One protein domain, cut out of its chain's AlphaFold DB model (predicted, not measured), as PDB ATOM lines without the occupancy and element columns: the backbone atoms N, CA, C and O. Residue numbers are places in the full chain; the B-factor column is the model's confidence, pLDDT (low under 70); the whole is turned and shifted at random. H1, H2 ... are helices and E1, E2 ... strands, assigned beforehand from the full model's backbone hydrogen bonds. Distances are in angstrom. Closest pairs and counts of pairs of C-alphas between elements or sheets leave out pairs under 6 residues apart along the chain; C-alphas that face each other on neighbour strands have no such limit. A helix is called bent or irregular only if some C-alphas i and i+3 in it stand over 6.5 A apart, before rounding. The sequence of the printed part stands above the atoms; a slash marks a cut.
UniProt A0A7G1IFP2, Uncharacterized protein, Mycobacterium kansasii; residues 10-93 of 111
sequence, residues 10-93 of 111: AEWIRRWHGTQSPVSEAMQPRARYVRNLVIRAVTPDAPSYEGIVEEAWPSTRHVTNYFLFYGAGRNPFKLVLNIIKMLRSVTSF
ATOM      1  N   ALA A  10       2.477  -7.553 -55.776       96.94
ATOM      2  CA  ALA A  10       1.682  -8.036 -54.646       96.94
ATOM      3  C   ALA A  10       2.452  -7.950 -53.317       96.94
ATOM      4  O   ALA A  10       1.914  -7.487 -52.314       96.94
ATOM      5  N   GLU A  11       3.733  -8.333 -53.319       97.81
ATOM      6  CA  GLU A  11       4.614  -8.208 -52.155       97.81
ATOM      7  C   GLU A  11       4.783  -6.750 -51.724       97.81
ATOM      8  O   GLU A  11       4.692  -6.427 -50.540       97.81
ATOM      9  N   TRP A  12       5.013  -5.863 -52.691       97.50
ATOM     10  CA  TRP A  12       5.196  -4.438 -52.454       97.50
ATOM     11  C   TRP A  12       3.953  -3.800 -51.831       97.50
ATOM     12  O   TRP A  12       4.074  -3.126 -50.809       97.50
ATOM     13  N   ILE A  13       2.763  -4.090 -52.370       97.00
ATOM     14  CA  ILE A  13       1.486  -3.636 -51.800       97.00
ATOM     15  C   ILE A  13       1.301  -4.202 -50.391       97.00
ATOM     16  O   ILE A  13       0.940  -3.453 -49.487       97.00
ATOM     17  N   ARG A  14       1.592  -5.491 -50.162       97.62
ATOM     18  CA  ARG A  14       1.450  -6.101 -48.831       97.62
ATOM     19  C   ARG A  14       2.348  -5.426 -47.796       97.62
ATOM     20  O   ARG A  14       1.877  -5.109 -46.708       97.62
ATOM     21  N   ARG A  15       3.617  -5.166 -48.126       97.69
ATOM     22  CA  ARG A  15       4.547  -4.468 -47.220       97.69
ATOM     23  C   ARG A  15       4.150  -3.016 -47.002       97.69
ATOM     24  O   ARG A  15       4.182  -2.545 -45.867       97.69
ATOM     25  N   TRP A  16       3.748  -2.318 -48.061       97.31
ATOM     26  CA  TRP A  16       3.288  -0.941 -47.949       97.31
ATOM     27  C   TRP A  16       2.038  -0.861 -47.066       97.31
ATOM     28  O   TRP A  16       2.069  -0.240 -46.004       97.31
ATOM     29  N   HIS A  17       0.959  -1.535 -47.465       96.19
ATOM     30  CA  HIS A  17      -0.348  -1.385 -46.838       96.19
ATOM     31  C   HIS A  17      -0.460  -2.108 -45.500       96.19
ATOM     32  O   HIS A  17      -1.101  -1.587 -44.589       96.19
ATOM     33  N   GLY A  18       0.136  -3.296 -45.395       96.25
ATOM     34  CA  GLY A  18       0.017  -4.176 -44.235       96.25
ATOM     35  C   GLY A  18       1.115  -4.000 -43.188       96.25
ATOM     36  O   GLY A  18       0.948  -4.463 -42.067       96.25
ATOM     37  N   THR A  19       2.234  -3.344 -43.510       96.31
ATOM     38  CA  THR A  19       3.338  -3.158 -42.553       96.31
ATOM     39  C   THR A  19       3.701  -1.697 -42.371       96.31
ATOM     40  O   THR A  19       3.569  -1.177 -41.264       96.31
ATOM     41  N   GLN A  20       4.139  -1.005 -43.425       97.00
ATOM     42  CA  GLN A  20       4.584   0.377 -43.269       97.00
ATOM     43  C   GLN A  20       3.436   1.294 -42.836       97.00
ATOM     44  O   GLN A  20       3.638   2.141 -41.965       97.00
ATOM     45  N   SER A  21       2.239   1.142 -43.404       95.81
ATOM     46  CA  SER A  21       1.146   2.056 -43.075       95.81
ATOM     47  C   SER A  21       0.722   1.955 -41.605       95.81
ATOM     48  O   SER A  21       0.730   2.993 -40.954       95.81
ATOM     49  N   PRO A  22       0.497   0.763 -41.012       96.62
ATOM     50  CA  PRO A  22       0.265   0.651 -39.569       96.62
ATOM     51  C   PRO A  22       1.428   1.166 -38.711       96.62
ATOM     52  O   PRO A  22       1.208   1.803 -37.685       96.62
ATOM     53  N   VAL A  23       2.680   0.912 -39.121       97.12
ATOM     54  CA  VAL A  23       3.864   1.399 -38.392       97.12
ATOM     55  C   VAL A  23       3.906   2.924 -38.365       97.12
ATOM     56  O   VAL A  23       4.154   3.498 -37.307       97.12
ATOM     57  N   SER A  24       3.677   3.564 -39.511       96.19
ATOM     58  CA  SER A  24       3.663   5.021 -39.619       96.19
ATOM     59  C   SER A  24       2.484   5.637 -38.878       96.19
ATOM     60  O   SER A  24       2.694   6.575 -38.119       96.19
ATOM     61  N   GLU A  25       1.290   5.057 -38.997       95.81
ATOM     62  CA  GLU A  25       0.077   5.535 -38.323       95.81
ATOM     63  C   GLU A  25       0.227   5.559 -36.800       95.81
ATOM     64  O   GLU A  25      -0.174   6.508 -36.137       95.81
ATOM     65  N   ALA A  26       0.883   4.545 -36.233       96.19
ATOM     66  CA  ALA A  26       1.077   4.445 -34.791       96.19
ATOM     67  C   ALA A  26       2.009   5.521 -34.196       96.19
ATOM     68  O   ALA A  26       2.077   5.647 -32.973       96.19
ATOM     69  N   MET A  27       2.781   6.248 -35.014       95.62
ATOM     70  CA  MET A  27       3.767   7.220 -34.519       95.62
ATOM     71  C   MET A  27       3.665   8.609 -35.145       95.62
ATOM     72  O   MET A  27       4.094   9.572 -34.518       95.62
ATOM     73  N   GLN A  28       3.147   8.723 -36.366       96.88
ATOM     74  CA  GLN A  28       3.059   9.984 -37.087       96.88
ATOM     75  C   GLN A  28       1.675  10.596 -36.872       96.88
ATOM     76  O   GLN A  28       0.686   9.991 -37.283       96.88
ATOM     77  N   PRO A  29       1.568  11.798 -36.284       95.50
ATOM     78  CA  PRO A  29       0.287  12.467 -36.069       95.50
ATOM     79  C   PRO A  29      -0.222  13.115 -37.370       95.50
ATOM     80  O   PRO A  29      -0.354  14.335 -37.456       95.50
ATOM     81  N   ARG A  30      -0.449  12.311 -38.415       95.69
ATOM     82  CA  ARG A  30      -0.996  12.773 -39.697       95.69
ATOM     83  C   ARG A  30      -2.475  13.110 -39.536       95.69
ATOM     84  O   ARG A  30      -3.209  12.401 -38.858       95.69
ATOM     85  N   ALA A  31      -2.915  14.174 -40.197       95.38
ATOM     86  CA  ALA A  31      -4.331  14.520 -40.294       95.38
ATOM     87  C   ALA A  31      -5.043  13.690 -41.377       95.38
ATOM     88  O   ALA A  31      -6.226  13.388 -41.254       95.38
ATOM     89  N   ARG A  32      -4.324  13.321 -42.447       95.31
ATOM     90  CA  ARG A  32      -4.848  12.516 -43.557       95.31
ATOM     91  C   ARG A  32      -3.728  11.697 -44.187       95.31
ATOM     92  O   ARG A  32      -2.614  12.194 -44.346       95.31
ATOM     93  N   TYR A  33      -4.041  10.462 -44.571       96.12
ATOM     94  CA  TYR A  33      -3.125   9.571 -45.277       96.12
ATOM     95  C   TYR A  33      -3.857   8.848 -46.413       96.12
ATOM     96  O   TYR A  33      -4.604   7.898 -46.176       96.12
ATOM     97  N   VAL A  34      -3.664   9.311 -47.651       96.06
ATOM     98  CA  VAL A  34      -4.276   8.712 -48.848       96.06
ATOM     99  C   VAL A  34      -3.217   7.965 -49.641       96.06
ATOM    100  O   VAL A  34      -2.159   8.500 -49.966       96.06
ATOM    101  N   ARG A  35      -3.517   6.709 -49.972       95.50
ATOM    102  CA  ARG A  35      -2.637   5.815 -50.725       95.50
ATOM    103  C   ARG A  35      -3.282   5.487 -52.060       95.50
ATOM    104  O   ARG A  35      -4.237   4.717 -52.112       95.50
ATOM    105  N   ASN A  36      -2.742   6.048 -53.130       96.69
ATOM    106  CA  ASN A  36      -3.222   5.818 -54.484       96.69
ATOM    107  C   ASN A  36      -2.310   4.812 -55.187       96.69
ATOM    108  O   ASN A  36      -1.099   5.025 -55.280       96.69
ATOM    109  N   LEU A  37      -2.884   3.724 -55.703       96.31
ATOM    110  CA  LEU A  37      -2.172   2.801 -56.584       96.31
ATOM    111  C   LEU A  37      -2.246   3.306 -58.021       96.31
ATOM    112  O   LEU A  37      -3.326   3.591 -58.534       96.31
ATOM    113  N   VAL A  38      -1.099   3.362 -58.692       96.12
ATOM    114  CA  VAL A  38      -1.059   3.660 -60.124       96.12
ATOM    115  C   VAL A  38      -1.396   2.381 -60.884       96.12
ATOM    116  O   VAL A  38      -0.776   1.333 -60.671       96.12
ATOM    117  N   ILE A  39      -2.411   2.450 -61.748       95.00
ATOM    118  CA  ILE A  39      -2.894   1.293 -62.520       95.00
ATOM    119  C   ILE A  39      -2.388   1.273 -63.963       95.00
ATOM    120  O   ILE A  39      -2.234   0.192 -64.520       95.00
ATOM    121  N   ARG A  40      -2.106   2.439 -64.561       94.94
ATOM    122  CA  ARG A  40      -1.532   2.559 -65.907       94.94
ATOM    123  C   ARG A  40      -0.852   3.911 -66.107       94.94
ATOM    124  O   ARG A  40      -1.268   4.900 -65.507       94.94
ATOM    125  N   ALA A  41       0.119   3.951 -67.012       95.31
ATOM    126  CA  ALA A  41       0.595   5.193 -67.611       95.31
ATOM    127  C   ALA A  41      -0.438   5.743 -68.610       95.31
ATOM    128  O   ALA A  41      -1.217   4.989 -69.207       95.31
ATOM    129  N   VAL A  42      -0.450   7.065 -68.786       95.75
ATOM    130  CA  VAL A  42      -1.305   7.750 -69.772       95.75
ATOM    131  C   VAL A  42      -0.509   8.361 -70.927       95.75
ATOM    132  O   VAL A  42      -1.092   8.596 -71.979       95.75
ATOM    133  N   THR A  43       0.804   8.550 -70.762       96.69
ATOM    134  CA  THR A  43       1.736   8.976 -71.817       96.69
ATOM    135  C   THR A  43       2.868   7.953 -71.988       96.69
ATOM    136  O   THR A  43       3.170   7.226 -71.035       96.69
ATOM    137  N   PRO A  44       3.500   7.865 -73.179       94.44
ATOM    138  CA  PRO A  44       4.598   6.922 -73.430       94.44
ATOM    139  C   PRO A  44       5.846   7.146 -72.562       94.44
ATOM    140  O   PRO A  44       6.581   6.205 -72.288       94.44
ATOM    141  N   ASP A  45       6.081   8.383 -72.135       95.56
ATOM    142  CA  ASP A  45       7.247   8.841 -71.372       95.56
ATOM    143  C   ASP A  45       6.994   8.932 -69.856       95.56
ATOM    144  O   ASP A  45       7.864   9.373 -69.101       95.56
ATOM    145  N   ALA A  46       5.811   8.519 -69.390       93.88
ATOM    146  CA  ALA A  46       5.449   8.603 -67.984       93.88
ATOM    147  C   ALA A  46       6.451   7.830 -67.097       93.88
ATOM    148  O   ALA A  46       6.752   6.662 -67.371       93.88
ATOM    149  N   PRO A  47       6.921   8.422 -65.980       91.25
ATOM    150  CA  PRO A  47       7.756   7.706 -65.028       91.25
ATOM    151  C   PRO A  47       7.046   6.461 -64.488       91.25
ATOM    152  O   PRO A  47       5.828   6.449 -64.303       91.25
ATOM    153  N   SER A  48       7.817   5.421 -64.168       90.69
ATOM    154  CA  SER A  48       7.305   4.126 -63.691       90.69
ATOM    155  C   SER A  48       6.838   4.155 -62.226       90.69
ATOM    156  O   SER A  48       7.223   3.312 -61.414       90.69
ATOM    157  N   TYR A  49       6.023   5.143 -61.861       94.12
ATOM    158  CA  TYR A  49       5.414   5.220 -60.542       94.12
ATOM    159  C   TYR A  49       4.359   4.127 -60.371       94.12
ATOM    160  O   TYR A  49       3.499   3.936 -61.225       94.12
ATOM    161  N   GLU A  50       4.398   3.437 -59.232       95.44
ATOM    162  CA  GLU A  50       3.408   2.412 -58.867       95.44
ATOM    163  C   GLU A  50       2.483   2.854 -57.727       95.44
ATOM    164  O   GLU A  50       1.411   2.278 -57.537       95.44
ATOM    165  N   GLY A  51       2.849   3.910 -56.997       95.88
ATOM    166  CA  GLY A  51       1.970   4.514 -56.000       95.88
ATOM    167  C   GLY A  51       2.238   5.993 -55.771       95.88
ATOM    168  O   GLY A  51       3.371   6.461 -55.906       95.88
ATOM    169  N   ILE A  52       1.190   6.718 -55.406       96.31
ATOM    170  CA  ILE A  52       1.203   8.139 -55.059       96.31
ATOM    171  C   ILE A  52       0.587   8.262 -53.671       96.31
ATOM    172  O   ILE A  52      -0.426   7.628 -53.379       96.31
ATOM    173  N   VAL A  53       1.220   9.042 -52.803       96.75
ATOM    174  CA  VAL A  53       0.790   9.207 -51.415       96.75
ATOM    175  C   VAL A  53       0.518  10.673 -51.167       96.75
ATOM    176  O   VAL A  53       1.366  11.504 -51.478       96.75
ATOM    177  N   GLU A  54      -0.640  10.966 -50.589       96.31
ATOM    178  CA  GLU A  54      -0.910  12.272 -49.997       96.31
ATOM    179  C   GLU A  54      -0.880  12.143 -48.482       96.31
ATOM    180  O   GLU A  54      -1.588  11.316 -47.896       96.31
ATOM    181  N   GLU A  55      -0.068  12.983 -47.853       96.56
ATOM    182  CA  GLU A  55       0.014  13.090 -46.403       96.56
ATOM    183  C   GLU A  55      -0.342  14.520 -46.010       96.56
ATOM    184  O   GLU A  55       0.357  15.459 -46.389       96.56
ATOM    185  N   ALA A  56      -1.418  14.689 -45.241       96.31
ATOM    186  CA  ALA A  56      -1.739  15.970 -44.627       96.31
ATOM    187  C   ALA A  56      -1.300  15.957 -43.167       96.31
ATOM    188  O   ALA A  56      -1.469  14.963 -42.453       96.31
ATOM    189  N   TRP A  57      -0.773  17.086 -42.715       96.69
ATOM    190  CA  TRP A  57      -0.209  17.245 -41.382       96.69
ATOM    191  C   TRP A  57      -0.900  18.396 -40.651       96.69
ATOM    192  O   TRP A  57      -1.250  19.382 -41.297       96.69
ATOM    193  N   PRO A  58      -1.058  18.329 -39.315       95.56
ATOM    194  CA  PRO A  58      -1.741  19.380 -38.558       95.56
ATOM    195  C   PRO A  58      -1.089  20.764 -38.680       95.56
ATOM    196  O   PRO A  58      -1.753  21.779 -38.511       95.56
ATOM    197  N   SER A  59       0.225  20.822 -38.928       95.12
ATOM    198  CA  SER A  59       0.944  22.070 -39.201       95.12
ATOM    199  C   SER A  59       2.328  21.812 -39.794       95.12
ATOM    200  O   SER A  59       2.882  20.721 -39.640       95.12
ATOM    201  N   THR A  60       2.957  22.851 -40.356       94.38
ATOM    202  CA  THR A  60       4.355  22.818 -40.827       94.38
ATOM    203  C   THR A  60       5.330  22.338 -39.749       94.38
ATOM    204  O   THR A  60       6.305  21.652 -40.039       94.38
ATOM    205  N   ARG A  61       5.057  22.633 -38.470       95.81
ATOM    206  CA  ARG A  61       5.904  22.184 -37.356       95.81
ATOM    207  C   ARG A  61       5.926  20.659 -37.220       95.81
ATOM    208  O   ARG A  61       6.941  20.113 -36.798       95.81
ATOM    209  N   HIS A  62       4.842  19.968 -37.574       96.19
ATOM    210  CA  HIS A  62       4.783  18.507 -37.494       96.19
ATOM    211  C   HIS A  62       5.656  17.820 -38.547       96.19
ATOM    212  O   HIS A  62       6.094  16.705 -38.297       96.19
ATOM    213  N   VAL A  63       5.960  18.488 -39.667       94.44
ATOM    214  CA  VAL A  63       6.862  17.958 -40.706       94.44
ATOM    215  C   VAL A  63       8.316  18.401 -40.539       94.44
ATOM    216  O   VAL A  63       9.212  17.714 -41.016       94.44
ATOM    217  N   THR A  64       8.579  19.505 -39.832       94.94
ATOM    218  CA  THR A  64       9.949  20.015 -39.610       94.94
ATOM    219  C   THR A  64      10.556  19.626 -38.262       94.94
ATOM    220  O   THR A  64      11.775  19.658 -38.108       94.94
ATOM    221  N   ASN A  65       9.746  19.245 -37.269       97.06
ATOM    222  CA  ASN A  65      10.228  18.831 -35.952       97.06
ATOM    223  C   ASN A  65      10.191  17.305 -35.801       97.06
ATOM    224  O   ASN A  65       9.118  16.716 -35.691       97.06
ATOM    225  N   TYR A  66      11.360  16.672 -35.686       96.69
ATOM    226  CA  TYR A  66      11.459  15.214 -35.577       96.69
ATOM    227  C   TYR A  66      10.739  14.610 -34.366       96.69
ATOM    228  O   TYR A  66      10.179  13.521 -34.478       96.69
ATOM    229  N   PHE A  67      10.699  15.294 -33.221       97.62
ATOM    230  CA  PHE A  67       9.989  14.780 -32.049       97.62
ATOM    231  C   PHE A  67       8.476  14.721 -32.271       97.62
ATOM    232  O   PHE A  67       7.831  13.783 -31.800       97.62
ATOM    233  N   LEU A  68       7.919  15.695 -32.994       97.44
ATOM    234  CA  LEU A  68       6.509  15.688 -33.383       97.44
ATOM    235  C   LEU A  68       6.256  14.688 -34.511       97.44
ATOM    236  O   LEU A  68       5.347  13.871 -34.396       97.44
ATOM    237  N   PHE A  69       7.092  14.706 -35.551       97.06
ATOM    238  CA  PHE A  69       6.958  13.840 -36.721       97.06
ATOM    239  C   PHE A  69       6.958  12.358 -36.346       97.06
ATOM    240  O   PHE A  69       6.143  11.596 -36.850       97.06
ATOM    241  N   TYR A  70       7.840  11.949 -35.432       97.38
ATOM    242  CA  TYR A  70       7.957  10.565 -34.969       97.38
ATOM    243  C   TYR A  70       7.198  10.285 -33.661       97.38
ATOM    244  O   TYR A  70       7.441   9.251 -33.039       97.38
ATOM    245  N   GLY A  71       6.326  11.184 -33.189       96.38
ATOM    246  CA  GLY A  71       5.490  10.937 -32.001       96.38
ATOM    247  C   GLY A  71       6.288  10.633 -30.724       96.38
ATOM    248  O   GLY A  71       5.882   9.821 -29.881       96.38
ATOM    249  N   ALA A  72       7.463  11.246 -30.585       97.19
ATOM    250  CA  ALA A  72       8.420  10.961 -29.520       97.19
ATOM    251  C   ALA A  72       8.222  11.821 -28.257       97.19
ATOM    252  O   ALA A  72       8.837  11.552 -27.221       97.19
ATOM    253  N   GLY A  73       7.359  12.841 -28.307       94.25
ATOM    254  CA  GLY A  73       7.159  13.767 -27.191       94.25
ATOM    255  C   GLY A  73       8.455  14.511 -26.865       94.25
ATOM    256  O   GLY A  73       9.006  15.182 -27.726       94.25
ATOM    257  N   ARG A  74       8.965  14.382 -25.637       94.81
ATOM    258  CA  ARG A  74      10.276  14.934 -25.228       94.81
ATOM    259  C   ARG A  74      11.338  13.854 -24.988       94.81
ATOM    260  O   ARG A  74      12.396  14.153 -24.451       94.81
ATOM    261  N   ASN A  75      11.057  12.599 -25.344       97.69
ATOM    262  CA  ASN A  75      11.929  11.468 -25.034       97.69
ATOM    263  C   ASN A  75      12.871  11.154 -26.220       97.69
ATOM    264  O   ASN A  75      12.403  10.635 -27.239       97.69
ATOM    265  N   PRO A  76      14.189  11.415 -26.106       97.31
ATOM    266  CA  PRO A  76      15.142  11.172 -27.191       97.31
ATOM    267  C   PRO A  76      15.349   9.680 -27.491       97.31
ATOM    268  O   PRO A  76      15.515   9.311 -28.651       97.31
ATOM    269  N   PHE A  77      15.263   8.795 -26.493       97.94
ATOM    270  CA  PHE A  77      15.346   7.349 -26.725       97.94
ATOM    271  C   PHE A  77      14.155   6.855 -27.548       97.94
ATOM    272  O   PHE A  77      14.326   6.104 -28.509       97.94
ATOM    273  N   LYS A  78      12.946   7.337 -27.229       97.69
ATOM    274  CA  LYS A  78      11.742   7.034 -28.014       97.69
ATOM    275  C   LYS A  78      11.877   7.530 -29.455       97.69
ATOM    276  O   LYS A  78      11.483   6.816 -30.375       97.69
ATOM    277  N   LEU A  79      12.461   8.714 -29.653       98.12
ATOM    278  CA  LEU A  79      12.726   9.257 -30.985       98.12
ATOM    279  C   LEU A  79      13.613   8.315 -31.806       98.12
ATOM    280  O   LEU A  79      13.231   7.929 -32.909       98.12
ATOM    281  N   VAL A  80      14.753   7.895 -31.254       98.19
ATOM    282  CA  VAL A  80      15.682   6.980 -31.936       98.19
ATOM    283  C   VAL A  80      15.004   5.648 -32.273       98.19
ATOM    284  O   VAL A  80      15.100   5.178 -33.408       98.19
ATOM    285  N   LEU A  81      14.263   5.061 -31.329       97.75
ATOM    286  CA  LEU A  81      13.539   3.807 -31.556       97.75
ATOM    287  C   LEU A  81      12.503   3.930 -32.681       97.75
ATOM    288  O   LEU A  81      12.426   3.054 -33.548       97.75
ATOM    289  N   ASN A  82      11.737   5.023 -32.704       98.12
ATOM    290  CA  ASN A  82      10.730   5.265 -33.734       98.12
ATOM    291  C   ASN A  82      11.359   5.512 -35.109       98.12
ATOM    292  O   ASN A  82      10.873   4.957 -36.095       98.12
ATOM    293  N   ILE A  83      12.477   6.243 -35.180       97.69
ATOM    294  CA  ILE A  83      13.246   6.421 -36.421       97.69
ATOM    295  C   ILE A  83      13.719   5.067 -36.957       97.69
ATOM    296  O   ILE A  83      13.484   4.756 -38.122       97.69
ATOM    297  N   ILE A  84      14.329   4.223 -36.118       97.94
ATOM    298  CA  ILE A  84      14.806   2.895 -36.537       97.94
ATOM    299  C   ILE A  84      13.640   2.033 -37.034       97.94
ATOM    300  O   ILE A  84      13.747   1.379 -38.075       97.94
ATOM    301  N   LYS A  85      12.510   2.041 -36.317       97.62
ATOM    302  CA  LYS A  85      11.302   1.303 -36.707       97.62
ATOM    303  C   LYS A  85      10.756   1.792 -38.054       97.62
ATOM    304  O   LYS A  85      10.464   0.965 -38.919       97.62
ATOM    305  N   MET A  86      10.676   3.109 -38.258       97.44
ATOM    306  CA  MET A  86      10.251   3.706 -39.525       97.44
ATOM    307  C   MET A  86      11.207   3.326 -40.658       97.44
ATOM    308  O   MET A  86      10.756   2.780 -41.662       97.44
ATOM    309  N   LEU A  87      12.517   3.529 -40.486       96.81
ATOM    310  CA  LEU A  87      13.532   3.227 -41.499       96.81
ATOM    311  C   LEU A  87      13.507   1.756 -41.916       96.81
ATOM    312  O   LEU A  87      13.529   1.459 -43.111       96.81
ATOM    313  N   ARG A  88      13.390   0.827 -40.960       96.81
ATOM    314  CA  ARG A  88      13.236  -0.607 -41.258       96.81
ATOM    315  C   ARG A  88      11.970  -0.881 -42.065       96.81
ATOM    316  O   ARG A  88      12.016  -1.628 -43.038       96.81
ATOM    317  N   SER A  89      10.848  -0.262 -41.694       96.56
ATOM    318  CA  SER A  89       9.588  -0.450 -42.418       96.56
ATOM    319  C   SER A  89       9.654   0.110 -43.843       96.56
ATOM    320  O   SER A  89       9.241  -0.571 -44.778       96.56
ATOM    321  N   VAL A  90      10.249   1.292 -44.031       95.75
ATOM    322  CA  VAL A  90      10.330   1.978 -45.324       95.75
ATOM    323  C   VAL A  90      11.302   1.280 -46.269       95.75
ATOM    324  O   VAL A  90      10.926   0.944 -47.391       95.75
ATOM    325  N   THR A  91      12.512   0.960 -45.811       95.50
ATOM    326  CA  THR A  91      13.520   0.266 -46.639       95.50
ATOM    327  C   THR A  91      13.109  -1.164 -47.003       95.50
ATOM    328  O   THR A  91      13.606  -1.733 -47.978       95.50
ATOM    329  N   SER A  92      12.141  -1.752 -46.287       95.44
ATOM    330  CA  SER A  92      11.599  -3.069 -46.633       95.44
ATOM    331  C   SER A  92      10.905  -3.091 -48.001       95.44
ATOM    332  O   SER A  92      10.958  -4.134 -48.668       95.44
ATOM    333  N   PHE A  93      10.315  -1.967 -48.439       95.81
ATOM    334  CA  PHE A  93       9.490  -1.878 -49.651       95.81
ATOM    335  C   PHE A  93       9.819  -0.712 -50.594       95.81
ATOM    336  O   PHE A  93       9.419  -0.771 -51.752       95.81
TER     337      PHE A  93
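AT A GLANCE: This is residues 10 to 93 of the 111 residues of an uncharacterized protein of Mycobacterium kansasii (UniProt A0A7G1IFP2). A two-stranded hairpin, E1 and E2, runs out into a long loop whose tip, residues 42 to 47, sticks out at one end of an elongated model, while two long helices, H1 and H4, run opposite ways and overlap only over part of their lengths. Two small helices, H2 and H3, lie at the end of the hairpin away from that tip, and H3 leads back to H4. The printed part has 84 residues, with four named helices and two named strands in the order H1, E1, E2, H2, H3, H4; the sheet has the order E1 - E2 and is antiparallel, and the class is mixed, helices and strands. The whole is loose, with a radius of gyration of the C-alphas of 14.9 A and spans of 49 by 27 by 18 A.

IN THESE COORDINATES: Strand E1 is residues 32 to 37, 16.5 A from first to last C-alpha, and E2 is residues 51 to 56, 16.6 A. Helix H1, residues 10 to 25, measures 21.3 A and begins at C-alpha 10, (1.682, -8.036, -54.646). It is neither bent nor irregular, but only just: C-alphas 18 and 21 are 6.4 A apart. H2 is residues 60 to 64 and H3 is residues 66 to 69. H4, residues 76 to 91, measures 22.4 A and ends at C-alpha 91, (13.520, 0.266, -46.639).

HOW THE PARTS SIT: E1 and E2 form a hairpin and are antiparallel, with 171 degrees between their directions. C-alphas 34 and 54 face each other at 5.0 A; N 36 and O 52 are within hydrogen-bond range at 2.8 A, and so are N 54 and O 34 at 3.0 A. H1 and E1 are near each other, with 7 pairs of C-alphas within 10 A. H1 and E2 are apart. H1 touches H4 with its residues 19 to 24 alone, meeting residues 85 to 90 of H4; the closest C-alphas, of Gln 20 and Ser 89, are 5.1 A apart. Their lines stand at a shallow tilt of 15 degrees, opposite ways. H3 and H4 only just touch, with 3 pairs of C-alphas within 8 A, the closest those of Phe 67 and Leu 79 at 6.3 A; H4 does so with residues 76 to 79 alone. H2 and H3 touch only at the corner by their link, where the C-alphas of His 62 and Phe 69 are closest at 5.2 A. H4 is apart from both E1 and E2. Every O i to N i+4 pair is within hydrogen-bond range in H2 and H4, against 10 of 12 in H1; H3 is too short for such a pair.

THE WHOLE: The two C-alphas farthest apart, of Pro 44 and Arg 74, are 49.2 A apart. The printed part has no cut. The link from E1 to E2, 13 residues, is long, and its residues 42 to 47 stand free. Mean pLDDT of the printed part is 96.2, and no printed residue is under 70.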